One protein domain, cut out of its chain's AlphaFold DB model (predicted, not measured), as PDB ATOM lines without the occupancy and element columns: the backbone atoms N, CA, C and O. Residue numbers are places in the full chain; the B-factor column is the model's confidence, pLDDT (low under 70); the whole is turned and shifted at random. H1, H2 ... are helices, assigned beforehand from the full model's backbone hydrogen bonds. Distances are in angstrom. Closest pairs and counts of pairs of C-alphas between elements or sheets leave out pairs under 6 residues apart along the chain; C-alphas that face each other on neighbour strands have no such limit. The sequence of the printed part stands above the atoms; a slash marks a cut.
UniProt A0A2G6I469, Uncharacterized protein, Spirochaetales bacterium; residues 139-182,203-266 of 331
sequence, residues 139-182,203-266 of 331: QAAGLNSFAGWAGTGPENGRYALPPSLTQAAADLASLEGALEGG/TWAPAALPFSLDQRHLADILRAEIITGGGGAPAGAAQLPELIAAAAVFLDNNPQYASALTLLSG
ATOM      1  N   GLN A 139      92.208 115.350  77.319       94.62
ATOM      2  CA  GLN A 139      91.990 115.532  78.753       94.62
ATOM      3  C   GLN A 139      93.282 115.377  79.557       94.62
ATOM      4  O   GLN A 139      93.624 116.255  80.347       94.62
ATOM      5  N   ALA A 140      94.022 114.287  79.336       95.25
ATOM      6  CA  ALA A 140      95.276 114.044  80.044       95.25
ATOM      7  C   ALA A 140      96.329 115.108  79.699       95.25
ATOM      8  O   ALA A 140      97.019 115.608  80.586       95.25
ATOM      9  N   ALA A 141      96.423 115.505  78.426       95.94
ATOM     10  CA  ALA A 141      97.326 116.566  77.986       95.94
ATOM     11  C   ALA A 141      96.982 117.925  78.623       95.94
ATOM     12  O   ALA A 141      97.876 118.625  79.104       95.94
ATOM     13  N   GLY A 142      95.691 118.273  78.677       95.94
ATOM     14  CA  GLY A 142      95.192 119.486  79.323       95.94
ATOM     15  C   GLY A 142      95.490 119.527  80.818       95.94
ATOM     16  O   GLY A 142      96.041 120.515  81.298       95.94
ATOM     17  N   LEU A 143      95.195 118.439  81.537       96.44
ATOM     18  CA  LEU A 143      95.482 118.311  82.969       96.44
ATOM     19  C   LEU A 143      96.982 118.396  83.265       96.44
ATOM     20  O   LEU A 143      97.374 119.111  84.182       96.44
ATOM     21  N   ASN A 144      97.826 117.733  82.470       96.38
ATOM     22  CA  ASN A 144      99.280 117.804  82.631       96.38
ATOM     23  C   ASN A 144      99.815 119.225  82.407       96.38
ATOM     24  O   ASN A 144     100.641 119.702  83.183       96.38
ATOM     25  N   SER A 145      99.329 119.914  81.370       95.94
ATOM     26  CA  SER A 145      99.688 121.312  81.105       95.94
ATOM     27  C   SER A 145      99.256 122.217  82.259       95.94
ATOM     28  O   SER A 145     100.063 122.977  82.792       95.94
ATOM     29  N   PHE A 146      98.007 122.074  82.705       95.88
ATOM     30  CA  PHE A 146      97.452 122.836  83.816       95.88
ATOM     31  C   PHE A 146      98.223 122.618  85.121       95.88
ATOM     32  O   PHE A 146      98.592 123.591  85.770       95.88
ATOM     33  N   ALA A 147      98.523 121.368  85.485       95.06
ATOM     34  CA  ALA A 147      99.307 121.047  86.676       95.06
ATOM     35  C   ALA A 147     100.732 121.620  86.594       95.06
ATOM     36  O   ALA A 147     101.235 122.169  87.576       95.06
ATOM     37  N   GLY A 148     101.357 121.565  85.412       93.75
ATOM     38  CA  GLY A 148     102.658 122.185  85.161       93.75
ATOM     39  C   GLY A 148     102.635 123.699  85.382       93.75
ATOM     40  O   GLY A 148     103.497 124.228  86.081       93.75
ATOM     41  N   TRP A 149     101.621 124.391  84.852       92.62
ATOM     42  CA  TRP A 149     101.440 125.831  85.065       92.62
ATOM     43  C   TRP A 149     101.092 126.171  86.507       92.62
ATOM     44  O   TRP A 149     101.626 127.140  87.048       92.62
ATOM     45  N   ALA A 150     100.269 125.358  87.160       91.19
ATOM     46  CA  ALA A 150      99.919 125.574  88.548       91.19
ATOM     47  C   ALA A 150     101.129 125.472  89.485       91.19
ATOM     48  O   ALA A 150     101.256 126.276  90.406       91.19
ATOM     49  N   GLY A 151     102.060 124.557  89.202       89.12
ATOM     50  CA  GLY A 151     103.306 124.411  89.952       89.12
ATOM     51  C   GLY A 151     104.261 125.607  89.845       89.12
ATOM     52  O   GLY A 151     105.155 125.732  90.676       89.12
ATOM     53  N   THR A 152     104.079 126.508  88.868       88.50
ATOM     54  CA  THR A 152     104.940 127.702  88.719       88.50
ATOM     55  C   THR A 152     104.681 128.794  89.764       88.50
ATOM     56  O   THR A 152     105.503 129.697  89.913       88.50
ATOM     57  N   GLY A 153     103.589 128.680  90.528       78.12
ATOM     58  CA  GLY A 153     103.274 129.541  91.666       78.12
ATOM     59  C   GLY A 153     102.640 130.897  91.297       78.12
ATOM     60  O   GLY A 153     102.903 131.461  90.233       78.12
ATOM     61  N   PRO A 154     101.801 131.467  92.183       66.88
ATOM     62  CA  PRO A 154     101.095 132.734  91.949       66.88
ATOM     63  C   PRO A 154     101.981 133.984  92.104       66.88
ATOM     64  O   PRO A 154     101.535 135.093  91.803       66.88
ATOM     65  N   GLU A 155     103.219 133.823  92.583       58.56
ATOM     66  CA  GLU A 155     104.073 134.903  93.109       58.56
ATOM     67  C   GLU A 155     104.405 135.980  92.072       58.56
ATOM     68  O   GLU A 155     104.587 137.155  92.392       58.56
ATOM     69  N   ASN A 156     104.368 135.613  90.796       61.72
ATOM     70  CA  ASN A 156     104.573 136.536  89.702       61.72
ATOM     71  C   ASN A 156     103.220 136.931  89.107       61.72
ATOM     72  O   ASN A 156     102.866 136.498  88.010       61.72
ATOM     73  N   GLY A 157     102.481 137.823  89.780       67.25
ATOM     74  CA  GLY A 157     101.219 138.418  89.292       67.25
ATOM     75  C   GLY A 157     101.284 139.086  87.903       67.25
ATOM     76  O   GLY A 157     100.292 139.623  87.424       67.25
ATOM     77  N   ARG A 158     102.443 139.042  87.237       76.12
ATOM     78  CA  ARG A 158     102.697 139.485  85.866       76.12
ATOM     79  C   ARG A 158     102.371 138.439  84.796       76.12
ATOM     80  O   ARG A 158     102.207 138.828  83.643       76.12
ATOM     81  N   TYR A 159     102.284 137.148  85.128       77.81
ATOM     82  CA  TYR A 159     101.995 136.119  84.124       77.81
ATOM     83  C   TYR A 159     100.492 135.881  83.981       77.81
ATOM     84  O   TYR A 159      99.769 135.652  84.954       77.81
ATOM     85  N   ALA A 160     100.019 135.934  82.737       83.38
ATOM     86  CA  ALA A 160      98.703 135.433  82.386       83.38
ATOM     87  C   ALA A 160      98.775 133.903  82.346       83.38
ATOM     88  O   ALA A 160      99.532 133.340  81.558       83.38
ATOM     89  N   LEU A 161      97.995 133.245  83.204       88.00
ATOM     90  CA  LEU A 161      97.853 131.794  83.177       88.00
ATOM     91  C   LEU A 161      97.174 131.390  81.862       88.00
ATOM     92  O   LEU A 161      96.111 131.940  81.541       88.00
ATOM     93  N   PRO A 162      97.778 130.488  81.069       91.62
ATOM     94  CA  PRO A 162      97.151 130.033  79.844       91.62
ATOM     95  C   PRO A 162      95.894 129.220  80.182       91.62
ATOM     96  O   PRO A 162      95.901 128.459  81.148       91.62
ATOM     97  N   PRO A 163      94.817 129.346  79.391       94.25
ATOM     98  CA  PRO A 163      93.568 128.630  79.634       94.25
ATOM     99  C   PRO A 163      93.659 127.187  79.101       94.25
ATOM    100  O   PRO A 163      92.994 126.824  78.129       94.25
ATOM    101  N   SER A 164      94.566 126.384  79.663       95.75
ATOM    102  CA  SER A 164      94.894 125.039  79.173       95.75
ATOM    103  C   SER A 164      93.738 124.049  79.306       95.75
ATOM    104  O   SER A 164      93.538 123.242  78.399       95.75
ATOM    105  N   LEU A 165      92.957 124.121  80.392       96.31
ATOM    106  CA  LEU A 165      91.795 123.246  80.568       96.31
ATOM    107  C   LEU A 165      90.667 123.665  79.635       96.31
ATOM    108  O   LEU A 165      90.065 122.812  78.996       96.31
ATOM    109  N   THR A 166      90.435 124.972  79.480       95.00
ATOM    110  CA  THR A 166      89.476 125.504  78.499       95.00
ATOM    111  C   THR A 166      89.805 125.012  77.082       95.00
ATOM    112  O   THR A 166      88.910 124.608  76.343       95.00
ATOM    113  N   GLN A 167      91.085 125.023  76.686       95.12
ATOM    114  CA  GLN A 167      91.517 124.522  75.374       95.12
ATOM    115  C   GLN A 167      91.294 123.012  75.238       95.12
ATOM    116  O   GLN A 167      90.726 122.568  74.245       95.12
ATOM    117  N   ALA A 168      91.679 122.228  76.245       96.12
ATOM    118  CA  ALA A 168      91.476 120.781  76.240       96.12
ATOM    119  C   ALA A 168      89.987 120.387  76.246       96.12
ATOM    120  O   ALA A 168      89.605 119.417  75.594       96.12
ATOM    121  N   ALA A 169      89.142 121.159  76.928       95.25
ATOM    122  CA  ALA A 169      87.690 121.021  76.909       95.25
ATOM    123  C   ALA A 169      87.099 121.308  75.529       95.25
ATOM    124  O   ALA A 169      86.269 120.535  75.055       95.25
ATOM    125  N   ALA A 170      87.552 122.370  74.857       93.94
ATOM    126  CA  ALA A 170      87.125 122.671  73.492       93.94
ATOM    127  C   ALA A 170      87.530 121.555  72.514       93.94
ATOM    128  O   ALA A 170      86.757 121.188  71.630       93.94
ATOM    129  N   ASP A 171      88.717 120.982  72.708       94.94
ATOM    130  CA  ASP A 171      89.212 119.866  71.906       94.94
ATOM    131  C   ASP A 171      88.376 118.614  72.129       94.94
ATOM    132  O   ASP A 171      87.961 117.974  71.166       94.94
ATOM    133  N   LEU A 172      88.066 118.297  73.383       93.81
ATOM    134  CA  LEU A 172      87.225 117.159  73.720       93.81
ATOM    135  C   LEU A 172      85.802 117.309  73.170       93.81
ATOM    136  O   LEU A 172      85.292 116.384  72.544       93.81
ATOM    137  N   ALA A 173      85.192 118.481  73.340       91.94
ATOM    138  CA  ALA A 173      83.854 118.759  72.832       91.94
ATOM    139  C   ALA A 173      83.781 118.649  71.301       91.94
ATOM    140  O   ALA A 173      82.806 118.147  70.746       91.94
ATOM    141  N   SER A 174      84.844 119.063  70.606       90.50
ATOM    142  CA  SER A 174      84.923 118.933  69.151       90.50
ATOM    143  C   SER A 174      84.928 117.475  68.675       90.50
ATOM    144  O   SER A 174      84.435 117.188  67.584       90.50
ATOM    145  N   LEU A 175      85.443 116.555  69.497       89.50
ATOM    146  CA  LEU A 175      85.465 115.124  69.198       89.50
ATOM    147  C   LEU A 175      84.108 114.484  69.409       89.50
ATOM    148  O   LEU A 175      83.688 113.668  68.597       89.50
ATOM    149  N   GLU A 176      83.424 114.866  70.479       86.44
ATOM    150  CA  GLU A 176      82.076 114.390  70.764       86.44
ATOM    151  C   GLU A 176      81.104 114.819  69.658       86.44
ATOM    152  O   GLU A 176      80.433 113.973  69.069       86.44
ATOM    153  N   GLY A 177      81.150 116.092  69.248       82.19
ATOM    154  CA  GLY A 177      80.354 116.581  68.120       82.19
ATOM    155  C   GLY A 177      80.693 115.907  66.783       82.19
ATOM    156  O   GLY A 177      79.800 115.671  65.967       82.19
ATOM    157  N   ALA A 178      81.962 115.546  66.551       80.25
ATOM    158  CA  ALA A 178      82.360 114.800  65.356       80.25
ATOM    159  C   ALA A 178      81.800 113.363  65.340       80.25
ATOM    160  O   ALA A 178      81.489 112.849  64.266       80.25
ATOM    161  N   LEU A 179      81.644 112.730  66.509       74.81
ATOM    162  CA  LEU A 179      81.052 111.394  66.643       74.81
ATOM    163  C   LEU A 179      79.528 111.414  66.461       74.81
ATOM    164  O   LEU A 179      78.981 110.515  65.823       74.81
ATOM    165  N   GLU A 180      78.841 112.432  66.983       77.38
ATOM    166  CA  GLU A 180      77.382 112.570  66.854       77.38
ATOM    167  C   GLU A 180      76.942 112.991  65.445       77.38
ATOM    168  O   GLU A 180      75.872 112.603  64.977       77.38
ATOM    169  N   GLY A 181      77.778 113.759  64.739       66.81
ATOM    170  CA  GLY A 181      77.466 114.353  63.437       66.81
ATOM    171  C   GLY A 181      77.354 113.387  62.252       66.81
ATOM    172  O   GLY A 181      77.088 113.850  61.144       66.81
ATOM    173  N   GLY A 182      77.548 112.074  62.441       56.84
ATOM    174  CA  GLY A 182      77.249 111.049  61.430       56.84
ATOM    175  C   GLY A 182      77.911 111.261  60.061       56.84
ATOM    176  O   GLY A 182      77.340 110.880  59.040       56.84
ATOM    177  N   THR A 203      84.134 115.059  84.005       86.69
ATOM    178  CA  THR A 203      84.240 116.231  84.889       86.69
ATOM    179  C   THR A 203      85.705 116.619  85.080       86.69
ATOM    180  O   THR A 203      86.567 115.770  85.327       86.69
ATOM    181  N   TRP A 204      86.019 117.910  84.962       91.62
ATOM    182  CA  TRP A 204      87.377 118.439  85.142       91.62
ATOM    183  C   TRP A 204      87.683 118.737  86.602       91.62
ATOM    184  O   TRP A 204      88.821 118.566  87.045       91.62
ATOM    185  N   ALA A 205      86.669 119.176  87.353       90.19
ATOM    186  CA  ALA A 205      86.835 119.677  88.711       90.19
ATOM    187  C   ALA A 205      87.533 118.677  89.657       90.19
ATOM    188  O   ALA A 205      88.556 119.060  90.232       90.19
ATOM    189  N   PRO A 206      87.110 117.399  89.781       89.06
ATOM    190  CA  PRO A 206      87.759 116.465  90.706       89.06
ATOM    191  C   PRO A 206      89.246 116.238  90.405       89.06
ATOM    192  O   PRO A 206      90.039 116.058  91.326       89.06
ATOM    193  N   ALA A 207      89.629 116.263  89.123       91.81
ATOM    194  CA  ALA A 207      91.000 116.017  88.687       91.81
ATOM    195  C   ALA A 207      91.892 117.265  88.779       91.81
ATOM    196  O   ALA A 207      93.074 117.148  89.086       91.81
ATOM    197  N   ALA A 208      91.349 118.455  88.512       94.12
ATOM    198  CA  ALA A 208      92.130 119.687  88.415       94.12
ATOM    199  C   ALA A 208      92.230 120.467  89.737       94.12
ATOM    200  O   ALA A 208      93.229 121.141  89.982       94.12
ATOM    201  N   LEU A 209      91.221 120.385  90.608       90.75
ATOM    202  CA  LEU A 209      91.171 121.180  91.839       90.75
ATOM    203  C   LEU A 209      92.314 120.952  92.832       90.75
ATOM    204  O   LEU A 209      92.752 121.954  93.402       90.75
ATOM    205  N   PRO A 210      92.862 119.733  93.011       90.69
ATOM    206  CA  PRO A 210      94.039 119.535  93.860       90.69
ATOM    207  C   PRO A 210      95.256 120.375  93.438       90.69
ATOM    208  O   PRO A 210      96.116 120.662  94.264       90.69
ATOM    209  N   PHE A 211      95.323 120.787  92.168       91.38
ATOM    210  CA  PHE A 211      96.387 121.635  91.627       91.38
ATOM    211  C   PHE A 211      96.026 123.129  91.645       91.38
ATOM    212  O   PHE A 211      96.855 123.976  91.326       91.38
ATOM    213  N   SER A 212      94.790 123.501  91.982       89.50
ATOM    214  CA  SER A 212      94.379 124.907  91.998       89.50
ATOM    215  C   SER A 212      95.017 125.661  93.176       89.50
ATOM    216  O   SER A 212      94.880 125.268  94.327       89.50
ATOM    217  N   LEU A 213      95.729 126.756  92.883       86.25
ATOM    218  CA  LEU A 213      96.388 127.616  93.878       86.25
ATOM    219  C   LEU A 213      95.865 129.061  93.839       86.25
ATOM    220  O   LEU A 213      96.117 129.835  94.756       86.25
ATOM    221  N   ASP A 214      95.165 129.439  92.765       84.94
ATOM    222  CA  ASP A 214      94.729 130.808  92.491       84.94
ATOM    223  C   ASP A 214      93.327 130.815  91.849       84.94
ATOM    224  O   ASP A 214      92.913 129.859  91.189       84.94
ATOM    225  N   GLN A 215      92.610 131.932  91.970       84.50
ATOM    226  CA  GLN A 215      91.303 132.195  91.349       84.50
ATOM    227  C   GLN A 215      91.325 131.970  89.842       84.50
ATOM    228  O   GLN A 215      90.347 131.527  89.248       84.50
ATOM    229  N   ARG A 216      92.455 132.289  89.210       87.25
ATOM    230  CA  ARG A 216      92.663 132.123  87.771       87.25
ATOM    231  C   ARG A 216      92.638 130.647  87.360       87.25
ATOM    232  O   ARG A 216      92.090 130.337  86.307       87.25
ATOM    233  N   HIS A 217      93.154 129.745  88.202       90.69
ATOM    234  CA  HIS A 217      93.041 128.297  87.997       90.69
ATOM    235  C   HIS A 217      91.584 127.855  88.104       90.69
ATOM    236  O   HIS A 217      91.088 127.159  87.224       90.69
ATOM    237  N   LEU A 218      90.878 128.321  89.139       88.69
ATOM    238  CA  LEU A 218      89.462 128.015  89.328       88.69
ATOM    239  C   LEU A 218      88.609 128.510  88.149       88.69
ATOM    240  O   LEU A 218      87.726 127.795  87.686       88.69
ATOM    241  N   ALA A 219      88.912 129.690  87.604       87.69
ATOM    242  CA  ALA A 219      88.241 130.215  86.420       87.69
ATOM    243  C   ALA A 219      88.473 129.352  85.164       87.69
ATOM    244  O   ALA A 219      87.545 129.195  84.373       87.69
ATOM    245  N   ASP A 220      89.674 128.793  84.968       93.06
ATOM    246  CA  ASP A 220      89.957 127.870  83.855       93.06
ATOM    247  C   ASP A 220      89.238 126.524  84.039       93.06
ATOM    248  O   ASP A 220      88.612 126.042  83.098       93.06
ATOM    249  N   ILE A 221      89.235 125.968  85.260       92.88
ATOM    250  CA  ILE A 221      88.487 124.744  85.605       92.88
ATOM    251  C   ILE A 221      86.996 124.930  85.315       92.88
ATOM    252  O   ILE A 221      86.394 124.111  84.624       92.88
ATOM    253  N   LEU A 222      86.404 126.024  85.808       89.12
ATOM    254  CA  LEU A 222      84.987 126.308  85.599       89.12
ATOM    255  C   LEU A 222      84.675 126.451  84.111       89.12
ATOM    256  O   LEU A 222      83.740 125.816  83.642       89.12
ATOM    257  N   ARG A 223      85.471 127.223  83.355       90.50
ATOM    258  CA  ARG A 223      85.301 127.369  81.897       90.50
ATOM    259  C   ARG A 223      85.388 126.039  81.159       90.50
ATOM    260  O   ARG A 223      84.589 125.819  80.256       90.50
ATOM    261  N   ALA A 224      86.329 125.178  81.532       93.50
ATOM    262  CA  ALA A 224      86.460 123.849  80.953       93.50
ATOM    263  C   ALA A 224      85.194 123.013  81.185       93.50
ATOM    264  O   ALA A 224      84.659 122.458  80.229       93.50
ATOM    265  N   GLU A 225      84.671 123.021  82.415       90.56
ATOM    266  CA  GLU A 225      83.425 122.340  82.782       90.56
ATOM    267  C   GLU A 225      82.225 122.866  81.981       90.56
ATOM    268  O   GLU A 225      81.429 122.078  81.473       90.56
ATOM    269  N   ILE A 226      82.131 124.193  81.803       87.44
ATOM    270  CA  ILE A 226      81.097 124.822  80.966       87.44
ATOM    271  C   ILE A 226      81.161 124.282  79.537       87.44
ATOM    272  O   ILE A 226      80.143 123.901  78.965       87.44
ATOM    273  N   ILE A 227      82.356 124.293  78.945       90.31
ATOM    274  CA  ILE A 227      82.550 123.942  77.540       90.31
ATOM    275  C   ILE A 227      82.227 122.467  77.310       90.31
ATOM    276  O   ILE A 227      81.555 122.157  76.331       90.31
ATOM    277  N   THR A 228      82.645 121.563  78.200       90.31
ATOM    278  CA  THR A 228      82.290 120.142  78.068       90.31
ATOM    279  C   THR A 228      80.815 119.882  78.337       90.31
ATOM    280  O   THR A 228      80.195 119.151  77.575       90.31
ATOM    281  N   GLY A 229      80.215 120.516  79.351       85.25
ATOM    282  CA  GLY A 229      78.783 120.364  79.638       85.25
ATOM    283  C   GLY A 229      77.875 120.923  78.536       85.25
ATOM    284  O   GLY A 229      76.785 120.408  78.307       85.25
ATOM    285  N   GLY A 230      78.332 121.958  77.825       83.50
ATOM    286  CA  GLY A 230      77.618 122.592  76.716       83.50
ATOM    287  C   GLY A 230      77.912 122.009  75.330       83.50
ATOM    288  O   GLY A 230      77.506 122.621  74.340       83.50
ATOM    289  N   GLY A 231      78.652 120.898  75.221       83.81
ATOM    290  CA  GLY A 231      79.014 120.301  73.926       83.81
ATOM    291  C   GLY A 231      79.878 121.217  73.048       83.81
ATOM    292  O   GLY A 231      79.774 121.211  71.824       83.81
ATOM    293  N   GLY A 232      80.705 122.068  73.659       82.44
ATOM    294  CA  GLY A 232      81.600 122.993  72.959       82.44
ATOM    295  C   GLY A 232      80.997 124.368  72.677       82.44
ATOM    296  O   GLY A 232      81.724 125.281  72.278       82.44
ATOM    297  N   ALA A 233      79.695 124.550  72.907       79.25
ATOM    298  CA  ALA A 233      79.070 125.859  72.812       79.25
ATOM    299  C   ALA A 233      79.461 126.737  74.018       79.25
ATOM    300  O   ALA A 233      79.532 126.249  75.148       79.25
ATOM    301  N   PRO A 234      79.702 128.048  73.823       76.88
ATOM    302  CA  PRO A 234      79.829 128.961  74.952       76.88
ATOM    303  C   PRO A 234      78.524 128.961  75.758       76.88
ATOM    304  O   PRO A 234      77.445 128.965  75.160       76.88
ATOM    305  N   ALA A 235      78.612 128.999  77.095       75.88
ATOM    306  CA  ALA A 235      77.420 129.042  77.941       75.88
ATOM    307  C   ALA A 235      76.492 130.180  77.521       75.88
ATOM    308  O   ALA A 235      76.824 131.364  77.643       75.88
ATOM    309  N   GLY A 236      75.297 129.812  77.065       80.81
ATOM    310  CA  GLY A 236      74.206 130.762  76.932       80.81
ATOM    311  C   GLY A 236      73.768 131.252  78.313       80.81
ATOM    312  O   GLY A 236      73.910 130.543  79.309       80.81
ATOM    313  N   ALA A 237      73.159 132.440  78.381       80.75
ATOM    314  CA  ALA A 237      72.628 132.981  79.637       80.75
ATOM    315  C   ALA A 237      71.659 132.014  80.353       80.75
ATOM    316  O   ALA A 237      71.558 132.035  81.576       80.75
ATOM    317  N   ALA A 238      70.992 131.136  79.596       82.25
ATOM    318  CA  ALA A 238      70.090 130.113  80.116       82.25
ATOM    319  C   ALA A 238      70.793 128.963  80.864       82.25
ATOM    320  O   ALA A 238      70.169 128.346  81.716       82.25
ATOM    321  N   GLN A 239      72.069 128.682  80.573       78.62
ATOM    322  CA  GLN A 239      72.829 127.589  81.200       78.62
ATOM    323  C   GLN A 239      73.541 128.030  82.488       78.62
ATOM    324  O   GLN A 239      73.963 127.195  83.284       78.62
ATOM    325  N   LEU A 240      73.655 129.344  82.728       79.06
ATOM    326  CA  LEU A 240      74.319 129.885  83.918       79.06
ATOM    327  C   LEU A 240      73.717 129.388  85.246       79.06
ATOM    328  O   LEU A 240      74.504 129.033  86.118       79.06
ATOM    329  N   PRO A 241      72.382 129.327  85.447       83.50
ATOM    330  CA  PRO A 241      71.816 128.872  86.717       83.50
ATOM    331  C   PRO A 241      72.148 127.410  87.027       83.50
ATOM    332  O   PRO A 241      72.500 127.094  88.160       83.50
ATOM    333  N   GLU A 242      72.078 126.535  86.022       80.44
ATOM    334  CA  GLU A 242      72.420 125.117  86.163       80.44
ATOM    335  C   GLU A 242      73.903 124.947  86.483       80.44
ATOM    336  O   GLU A 242      74.269 124.180  87.370       80.44
ATOM    337  N   LEU A 243      74.756 125.745  85.841       74.31
ATOM    338  CA  LEU A 243      76.185 125.713  86.097       74.31
ATOM    339  C   LEU A 243      76.553 126.218  87.495       74.31
ATOM    340  O   LEU A 243      77.404 125.635  88.161       74.31
ATOM    341  N   ILE A 244      75.899 127.287  87.959       79.69
ATOM    342  CA  ILE A 244      76.057 127.798  89.325       79.69
ATOM    343  C   ILE A 244      75.588 126.745  90.333       79.69
ATOM    344  O   ILE A 244      76.267 126.524  91.332       79.69
ATOM    345  N   ALA A 245      74.466 126.070  90.066       81.69
ATOM    346  CA  ALA A 245      73.964 125.002  90.923       81.69
ATOM    347  C   ALA A 245      74.924 123.801  90.964       81.69
ATOM    348  O   ALA A 245      75.245 123.320  92.047       81.69
ATOM    349  N   ALA A 246      75.441 123.362  89.813       76.25
ATOM    350  CA  ALA A 246      76.420 122.279  89.727       76.25
ATOM    351  C   ALA A 246      77.723 122.630  90.459       76.25
ATOM    352  O   ALA A 246      78.239 121.819  91.227       76.25
ATOM    353  N   ALA A 247      78.214 123.863  90.295       75.50
ATOM    354  CA  ALA A 247      79.364 124.363  91.037       75.50
ATOM    355  C   ALA A 247      79.087 124.387  92.550       75.50
ATOM    356  O   ALA A 247      79.915 123.912  93.321       75.50
ATOM    357  N   ALA A 248      77.921 124.872  92.985       80.25
ATOM    358  CA  ALA A 248      77.544 124.908  94.399       80.25
ATOM    359  C   ALA A 248      77.481 123.504  95.023       80.25
ATOM    360  O   ALA A 248      78.079 123.282  96.071       80.25
ATOM    361  N   VAL A 249      76.836 122.542  94.351       81.50
ATOM    362  CA  VAL A 249      76.785 121.134  94.789       81.50
ATOM    363  C   VAL A 249      78.185 120.529  94.849       81.50
ATOM    364  O   VAL A 249      78.520 119.804  95.784       81.50
ATOM    365  N   PHE A 250      79.029 120.824  93.861       77.06
ATOM    366  CA  PHE A 250      80.407 120.359  93.856       77.06
ATOM    367  C   PHE A 250      81.186 120.877  95.080       77.06
ATOM    368  O   PHE A 250      81.918 120.115  95.713       77.06
ATOM    369  N   LEU A 251      81.020 122.155  95.422       78.56
ATOM    370  CA  LEU A 251      81.709 122.807  96.538       78.56
ATOM    371  C   LEU A 251      81.211 122.314  97.899       78.56
ATOM    372  O   LEU A 251      82.025 122.124  98.799       78.56
ATOM    373  N   ASP A 252      79.912 122.045  98.025       83.81
ATOM    374  CA  ASP A 252      79.316 121.457  99.231       83.81
ATOM    375  C   ASP A 252      79.881 120.050  99.502       83.81
ATOM    376  O   ASP A 252      80.256 119.711 100.623       83.81
ATOM    377  N   ASN A 253      80.076 119.266  98.437       81.31
ATOM    378  CA  ASN A 253      80.708 117.948  98.515       81.31
ATOM    379  C   ASN A 253      82.228 117.995  98.753       81.31
ATOM    380  O   ASN A 253      82.830 116.964  99.052       81.31
ATOM    381  N   ASN A 254      82.873 119.155  98.589       77.25
ATOM    382  CA  ASN A 254      84.325 119.297  98.686       77.25
ATOM    383  C   ASN A 254      84.722 120.566  99.469       77.25
ATOM    384  O   ASN A 254      85.333 121.484  98.904       77.25
ATOM    385  N   PRO A 255      84.424 120.622 100.783       83.19
ATOM    386  CA  PRO A 255      84.612 121.819 101.606       83.19
ATOM    387  C   PRO A 255      86.072 122.279 101.700       83.19
ATOM    388  O   PRO A 255      86.333 123.457 101.940       83.19
ATOM    389  N   GLN A 256      87.042 121.394 101.447       77.62
ATOM    390  CA  GLN A 256      88.465 121.737 101.371       77.62
ATOM    391  C   GLN A 256      88.782 122.806 100.310       77.62
ATOM    392  O   GLN A 256      89.793 123.494 100.429       77.62
ATOM    393  N   TYR A 257      87.917 122.987  99.305       74.88
ATOM    394  CA  TYR A 257      88.071 124.012  98.270       74.88
ATOM    395  C   TYR A 257      87.285 125.300  98.559       74.88
ATOM    396  O   TYR A 257      87.345 126.241  97.768       74.88
ATOM    397  N   ALA A 258      86.580 125.401  99.693       75.50
ATOM    398  CA  ALA A 258      85.835 126.608 100.059       75.50
ATOM    399  C   ALA A 258      86.746 127.844 100.192       75.50
ATOM    400  O   ALA A 258      86.347 128.958  99.855       75.50
ATOM    401  N   SER A 259      88.003 127.651 100.601       68.06
ATOM    402  CA  SER A 259      89.027 128.704 100.648       68.06
ATOM    403  C   SER A 259      89.445 129.214  99.262       68.06
ATOM    404  O   SER A 259      89.879 130.352  99.134       68.06
ATOM    405  N   ALA A 260      89.279 128.425  98.197       66.06
ATOM    406  CA  ALA A 260      89.503 128.903  96.835       66.06
ATOM    407  C   ALA A 260      88.362 129.828  96.364       66.06
ATOM    408  O   ALA A 260      88.578 130.714  95.537       66.06
ATOM    409  N   LEU A 261      87.153 129.676  96.919       66.88
ATOM    410  CA  LEU A 261      86.019 130.564  96.636       66.88
ATOM    411  C   LEU A 261      86.114 131.895  97.367       66.88
ATOM    412  O   LEU A 261      85.704 132.913  96.815       66.88
ATOM    413  N   THR A 262      86.661 131.911  98.586       66.06
ATOM    414  CA  THR A 262      86.899 133.179  99.291       66.06
ATOM    415  C   THR A 262      87.875 134.062  98.521       66.06
ATOM    416  O   THR A 262      87.791 135.282  98.601       66.06
ATOM    417  N   LEU A 263      88.729 133.471  97.679       62.72
ATOM    418  CA  LEU A 263      89.514 134.228  96.718       62.72
ATOM    419  C   LEU A 263      88.601 134.906  95.664       62.72
ATOM    420  O   LEU A 263      88.683 136.123  95.509       62.72
ATOM    421  N   LEU A 264      87.674 134.193  95.004       61.59
ATOM    422  CA  LEU A 264      86.693 134.806  94.069       61.59
ATOM    423  C   LEU A 264      85.839 135.908  94.727       61.59
ATOM    424  O   LEU A 264      85.435 136.862  94.065       61.59
ATOM    425  N   SER A 265      85.649 135.785  96.041       64.88
ATOM    426  CA  SER A 265      85.297 136.814  97.019       64.88
ATOM    427  C   SER A 265      85.707 138.259  96.742       64.88
ATOM    428  O   SER A 265      85.020 139.219  97.094       64.88
ATOM    429  N   GLY A 266      86.943 138.409  96.258       59.97
ATOM    430  CA  GLY A 266      87.727 139.629  96.435       59.97
ATOM    431  C   GLY A 266      88.169 139.863  97.890       59.97
ATOM    432  O   GLY A 266      88.985 140.749  98.137       59.97
TER     433      GLY A 266
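Overview. This is residues 139 to 182 and 203 to 266 of the 331 residues of an uncharacterized protein of Spirochaetales bacterium (UniProt A0A2G6I469). Two helical hairpins, H1 with H2 and H3 with H4, pack together with their four helices nearly aligned and H4 in the middle. On the side of H4 away from H1 and H2, H5 and H6 cross its direction more loosely. The printed part has 108 residues with six named helices, H1 to H6 in chain order, and no named strand; its class is all helix. It is compact, with a radius of gyration of the C-alphas of 14.2 A, yet elongated, spanning 47 by 28 by 22 A.

Along the chain. Find C-alpha 139 at (91.990, 115.532, 78.753); from there H1 runs to residue 150, 16.1 A. Next come H2, residues 164 to 180, 24.8 A, and H3, residues 205 to 211, 10.2 A. H4, residues 215 to 229, begins at C-alpha 215 (91.303, 132.195, 91.349) and covers 20.8 A. H5 is residues 240 to 252, 18.2 A; H6, residues 255 to 264, 15.2 A, ends at (86.693, 134.806, 94.069).

Arrangement. Start at the hub, H4. It touches H2, closest C-alphas Thr 166 and Ala 224 at 4.2 A, at a shallow tilt of 2 degrees, the same way. It touches H3 at Ala 205 and Ile 221, C-alphas 6.2 A apart, and H6 with residues 215 to 218 alone, closest C-alphas Gln 215 and Leu 264 at 6.0 A. H5 is close to H4 but not clearly touching, at a steep tilt of 60 degrees. H1 touches H2, C-alphas of Gly 142 and Ala 168 5.0 A apart. Every O i to N i+4 pair is within hydrogen-bond range in H1, H2, H4 and H5; H3 has 1 of 3, with 2 of 4 O i to N i+3 pairs, and H6 1 of 6, with 5 of 7.

Size, cuts and confidence. The C-alphas of Glu 155 and Gly 182, the two farthest apart, are 47.9 A apart. Residues 183 to 202 are not printed; the gap is 25.0 A. The link from H1 to H2 is long. Confidence is under 70 at residues 154 to 157, 181 to 182 and 259 to 266.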